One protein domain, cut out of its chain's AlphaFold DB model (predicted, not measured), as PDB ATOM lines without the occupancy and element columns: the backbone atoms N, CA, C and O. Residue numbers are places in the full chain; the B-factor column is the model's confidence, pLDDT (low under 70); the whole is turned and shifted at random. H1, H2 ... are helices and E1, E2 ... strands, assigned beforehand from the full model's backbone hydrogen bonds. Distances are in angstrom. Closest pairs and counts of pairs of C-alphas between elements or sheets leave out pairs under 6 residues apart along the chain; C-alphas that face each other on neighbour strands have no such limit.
ATOM      1  N   LEU A 134     108.911 128.590 153.177       79.94
ATOM      2  CA  LEU A 134     108.034 128.500 152.005       79.94
ATOM      3  C   LEU A 134     108.667 129.089 150.739       79.94
ATOM      4  O   LEU A 134     108.194 128.793 149.648       79.94
ATOM      5  N   ASN A 135     109.754 129.855 150.863       86.31
ATOM      6  CA  ASN A 135     110.430 130.480 149.729       86.31
ATOM      7  C   ASN A 135     110.950 129.462 148.698       86.31
ATOM      8  O   ASN A 135     110.763 129.640 147.501       86.31
ATOM      9  N   ASN A 136     111.524 128.344 149.148       88.19
ATOM     10  CA  ASN A 136     112.012 127.280 148.273       88.19
ATOM     11  C   ASN A 136     110.847 126.573 147.572       88.19
ATOM     12  O   ASN A 136     110.913 126.263 146.384       88.19
ATOM     13  N   ILE A 137     109.743 126.364 148.292       89.50
ATOM     14  CA  ILE A 137     108.531 125.782 147.714       89.50
ATOM     15  C   ILE A 137     107.941 126.740 146.672       89.50
ATOM     16  O   ILE A 137     107.676 126.312 145.553       89.50
ATOM     17  N   ASN A 138     107.813 128.033 146.979       91.50
ATOM     18  CA  ASN A 138     107.383 129.052 146.019       91.50
ATOM     19  C   ASN A 138     108.301 129.098 144.792       91.50
ATOM     20  O   ASN A 138     107.806 129.080 143.668       91.50
ATOM     21  N   GLN A 139     109.620 129.048 144.981       92.31
ATOM     22  CA  GLN A 139     110.576 129.052 143.875       92.31
ATOM     23  C   GLN A 139     110.380 127.829 142.975       92.31
ATOM     24  O   GLN A 139     110.381 127.949 141.754       92.31
ATOM     25  N   LYS A 140     110.163 126.651 143.569       93.38
ATOM     26  CA  LYS A 140     109.919 125.410 142.825       93.38
ATOM     27  C   LYS A 140     108.562 125.382 142.132       93.38
ATOM     28  O   LYS A 140     108.458 124.773 141.073       93.38
ATOM     29  N   ILE A 141     107.527 125.990 142.710       94.19
ATOM     30  CA  ILE A 141     106.152 125.906 142.199       94.19
ATOM     31  C   ILE A 141     105.805 127.089 141.293       94.19
ATOM     32  O   ILE A 141     105.376 126.869 140.164       94.19
ATOM     33  N   CYS A 142     106.015 128.319 141.751       94.00
ATOM     34  CA  CYS A 142     105.688 129.551 141.032       94.00
ATOM     35  C   CYS A 142     106.868 130.083 140.206       94.00
ATOM     36  O   CYS A 142     106.648 130.682 139.159       94.00
ATOM     37  N   GLY A 143     108.116 129.833 140.619       93.69
ATOM     38  CA  GLY A 143     109.315 130.324 139.921       93.69
ATOM     39  C   GLY A 143     109.939 131.586 140.522       93.69
ATOM     40  O   GLY A 143     110.898 132.099 139.955       93.69
ATOM     41  N   GLY A 144     109.429 132.062 141.661       91.25
ATOM     42  CA  GLY A 144     109.993 133.167 142.443       91.25
ATOM     43  C   GLY A 144     110.018 132.837 143.935       91.25
ATOM     44  O   GLY A 144     109.311 131.931 144.377       91.25
ATOM     45  N   SER A 145     110.821 133.558 144.717       87.81
ATOM     46  CA  SER A 145     110.967 133.314 146.160       87.81
ATOM     47  C   SER A 145     109.670 133.604 146.926       87.81
ATOM     48  O   SER A 145     109.385 132.961 147.936       87.81
ATOM     49  N   GLY A 146     108.856 134.546 146.436       84.56
ATOM     50  CA  GLY A 146     107.657 135.032 147.120       84.56
ATOM     51  C   GLY A 146     107.959 135.714 148.459       84.56
ATOM     52  O   GLY A 146     107.099 135.712 149.336       84.56
ATOM     53  N   GLU A 147     109.185 136.219 148.637       84.25
ATOM     54  CA  GLU A 147     109.569 137.092 149.760       84.25
ATOM     55  C   GLU A 147     109.228 138.564 149.482       84.25
ATOM     56  O   GLU A 147     109.042 139.346 150.410       84.25
ATOM     57  N   GLU A 148     109.127 138.923 148.204       86.38
ATOM     58  CA  GLU A 148     108.707 140.237 147.724       86.38
ATOM     59  C   GLU A 148     107.204 140.451 147.957       86.38
ATOM     60  O   GLU A 148     106.419 139.498 148.036       86.38
ATOM     61  N   ALA A 149     106.780 141.716 148.025       87.56
ATOM     62  CA  ALA A 149     105.360 142.041 148.012       87.56
ATOM     63  C   ALA A 149     104.723 141.523 146.712       87.56
ATOM     64  O   ALA A 149     105.331 141.572 145.646       87.56
ATOM     65  N   CYS A 150     103.479 141.045 146.775       87.56
ATOM     66  CA  CYS A 150     102.822 140.424 145.619       87.56
ATOM     67  C   CYS A 150     102.680 141.349 144.400       87.56
ATOM     68  O   CYS A 150     102.564 140.858 143.283       87.56
ATOM     69  N   GLU A 151     102.694 142.663 144.623       85.19
ATOM     70  CA  GLU A 151     102.667 143.698 143.583       85.19
ATOM     71  C   GLU A 151     104.004 143.801 142.827       85.19
ATOM     72  O   GLU A 151     104.021 144.136 141.645       85.19
ATOM     73  N   GLU A 152     105.115 143.476 143.491       85.44
ATOM     74  CA  GLU A 152     106.483 143.539 142.956       85.44
ATOM     75  C   GLU A 152     106.962 142.169 142.440       85.44
ATOM     76  O   GLU A 152     107.792 142.083 141.532       85.44
ATOM     77  N   ALA A 153     106.413 141.083 142.991       88.56
ATOM     78  CA  ALA A 153     106.771 139.713 142.655       88.56
ATOM     79  C   ALA A 153     106.279 139.324 141.248       88.56
ATOM     80  O   ALA A 153     105.136 138.896 141.057       88.56
ATOM     81  N   SER A 154     107.173 139.380 140.257       89.25
ATOM     82  CA  SER A 154     106.875 139.012 138.858       89.25
ATOM     83  C   SER A 154     106.228 137.625 138.702       89.25
ATOM     84  O   SER A 154     105.242 137.480 137.982       89.25
ATOM     85  N   CYS A 155     106.730 136.623 139.430       92.50
ATOM     86  CA  CYS A 155     106.192 135.260 139.455       92.50
ATOM     87  C   CYS A 155     105.197 135.002 140.599       92.50
ATOM     88  O   CYS A 155     104.765 133.861 140.782       92.50
ATOM     89  N   GLY A 156     104.851 136.017 141.394       91.88
ATOM     90  CA  GLY A 156     103.940 135.888 142.528       91.88
ATOM     91  C   GLY A 156     104.401 134.877 143.586       91.88
ATOM     92  O   GLY A 156     105.589 134.731 143.874       91.88
ATOM     93  N   GLY A 157     103.441 134.164 144.178       90.75
ATOM     94  CA  GLY A 157     103.683 133.215 145.266       90.75
ATOM     95  C   GLY A 157     102.406 132.523 145.747       90.75
ATOM     96  O   GLY A 157     101.299 132.913 145.388       90.75
ATOM     97  N   ALA A 158     102.536 131.503 146.601       83.75
ATOM     98  CA  ALA A 158     101.400 130.686 147.056       83.75
ATOM     99  C   ALA A 158     100.261 131.484 147.724       83.75
ATOM    100  O   ALA A 158      99.097 131.085 147.632       83.75
ATOM    101  N   SER A 159     100.593 132.601 148.378       83.81
ATOM    102  CA  SER A 159      99.635 133.498 149.038       83.81
ATOM    103  C   SER A 159      99.318 134.754 148.223       83.81
ATOM    104  O   SER A 159      98.518 135.573 148.673       83.81
ATOM    105  N   CYS A 160      99.934 134.922 147.051       89.94
ATOM    106  CA  CYS A 160      99.751 136.122 146.255       89.94
ATOM    107  C   CYS A 160      98.456 136.094 145.468       89.94
ATOM    108  O   CYS A 160      98.010 135.057 144.967       89.94
ATOM    109  N   LYS A 161      97.863 137.279 145.365       90.25
ATOM    110  CA  LYS A 161      96.701 137.537 144.538       90.25
ATOM    111  C   LYS A 161      96.986 138.710 143.619       90.25
ATOM    112  O   LYS A 161      97.699 139.628 144.014       90.25
ATOM    113  N   ASP A 162      96.445 138.648 142.416       85.12
ATOM    114  CA  ASP A 162      96.458 139.768 141.487       85.12
ATOM    115  C   ASP A 162      95.416 140.830 141.880       85.12
ATOM    116  O   ASP A 162      94.646 140.673 142.835       85.12
ATOM    117  N   SER A 163      95.368 141.919 141.115       83.44
ATOM    118  CA  SER A 163      94.414 143.020 141.296       83.44
ATOM    119  C   SER A 163      92.944 142.608 141.137       83.44
ATOM    120  O   SER A 163      92.059 143.329 141.593       83.44
ATOM    121  N   SER A 164      92.667 141.446 140.536       86.62
ATOM    122  CA  SER A 164      91.325 140.863 140.424       86.62
ATOM    123  C   SER A 164      90.977 139.922 141.587       86.62
ATOM    124  O   SER A 164      89.874 139.380 141.650       86.62
ATOM    125  N   GLY A 165      91.906 139.725 142.529       87.50
ATOM    126  CA  GLY A 165      91.754 138.829 143.671       87.50
ATOM    127  C   GLY A 165      91.982 137.347 143.346       87.50
ATOM    128  O   GLY A 165      91.775 136.501 144.227       87.50
ATOM    129  N   GLN A 166      92.415 137.017 142.127       88.75
ATOM    130  CA  GLN A 166      92.769 135.655 141.724       88.75
ATOM    131  C   GLN A 166      94.190 135.318 142.161       88.75
ATOM    132  O   GLN A 166      95.015 136.202 142.350       88.75
ATOM    133  N   ARG A 167      94.487 134.028 142.363       89.88
ATOM    134  CA  ARG A 167      95.824 133.601 142.803       89.88
ATOM    135  C   ARG A 167      96.866 133.906 141.725       89.88
ATOM    136  O   ARG A 167      96.728 133.430 140.604       89.88
ATOM    137  N   HIS A 168      97.931 134.607 142.105       91.25
ATOM    138  CA  HIS A 168      99.056 134.941 141.231       91.25
ATOM    139  C   HIS A 168     100.268 134.066 141.569       91.25
ATOM    140  O   HIS A 168     100.905 134.243 142.608       91.25
ATOM    141  N   CYS A 169     100.556 133.083 140.718       93.25
ATOM    142  CA  CYS A 169     101.677 132.154 140.869       93.25
ATOM    143  C   CYS A 169     102.155 131.709 139.483       93.25
ATOM    144  O   CYS A 169     101.461 130.985 138.768       93.25
ATOM    145  N   GLY A 170     103.359 132.132 139.114       92.19
ATOM    146  CA  GLY A 170     103.921 131.969 137.783       92.19
ATOM    147  C   GLY A 170     103.630 133.155 136.868       92.19
ATOM    148  O   GLY A 170     103.321 134.253 137.314       92.19
ATOM    149  N   GLY A 171     103.788 132.920 135.571       89.00
ATOM    150  CA  GLY A 171     103.705 133.948 134.540       89.00
ATOM    151  C   GLY A 171     104.748 133.723 133.444       89.00
ATOM    152  O   GLY A 171     105.551 132.783 133.524       89.00
ATOM    153  N   PRO A 172     104.743 134.558 132.393       88.62
ATOM    154  CA  PRO A 172     105.766 134.518 131.356       88.62
ATOM    155  C   PRO A 172     107.171 134.685 131.954       88.62
ATOM    156  O   PRO A 172     107.418 135.608 132.719       88.62
ATOM    157  N   GLY A 173     108.096 133.788 131.604       90.94
ATOM    158  CA  GLY A 173     109.484 133.824 132.090       90.94
ATOM    159  C   GLY A 173     109.729 133.100 133.421       90.94
ATOM    160  O   GLY A 173     110.882 132.854 133.767       90.94
ATOM    161  N   CYS A 174     108.680 132.680 134.126       94.44
ATOM    162  CA  CYS A 174     108.812 131.939 135.375       94.44
ATOM    163  C   CYS A 174     109.147 130.460 135.130       94.44
ATOM    164  O   CYS A 174     108.546 129.796 134.283       94.44
ATOM    165  N   THR A 175     110.083 129.923 135.912       95.19
ATOM    166  CA  THR A 175     110.607 128.548 135.780       95.19
ATOM    167  C   THR A 175     110.052 127.578 136.826       95.19
ATOM    168  O   THR A 175     110.587 126.489 137.023       95.19
ATOM    169  N   GLY A 176     108.974 127.966 137.514       95.06
ATOM    170  CA  GLY A 176     108.281 127.104 138.466       95.06
ATOM    171  C   GLY A 176     107.517 125.964 137.791       95.06
ATOM    172  O   GLY A 176     107.141 126.045 136.619       95.06
TER     173      GLY A 176
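AT A GLANCE: This is residues 134 to 176 of the 326 residues of the protein "laminin subunit beta-2-like" of Notechis scutatus (mainland tiger snake) (UniProt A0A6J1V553). There is little regular structure here: a small hairpin of two strands, E1 and E2, has one short helix, H1, at its open end, away from the turn, and loops make up the rest. Residues 170 to 176 loop back towards the last residues of H1. The printed part has 43 residues, 17 of them in named elements, in the order H1, E1, E2; the class is mixed and the sheet antiparallel. It is compact, with a radius of gyration of the C-alphas of 8.8 A, and spans 25 by 20 by 15 A.

IN THESE COORDINATES: E1 is residues 156 to 161, 7.7 A long, and E2 is residues 167 to 169, ending at C-alpha 169 (101.677, 132.154, 140.869). H1 is residues 134 to 141, 10.3 A long, from C-alpha 134 at (108.034, 128.500, 152.005).

HOW THE PARTS SIT: E1 and E2 form an antiparallel hairpin at 144 degrees, with N 168 and O 160 2.9 A apart, within hydrogen-bond range. The closest C-alphas of H1 and E1, Asn 138 and Gly 157, are 5.6 A apart. In H1 every O i to N i+4 pair is within hydrogen-bond range.

THE WHOLE: The printed part has no cut. The link from H1 to E1 is long, 14 residues. No printed residue is under 70 in pLDDT.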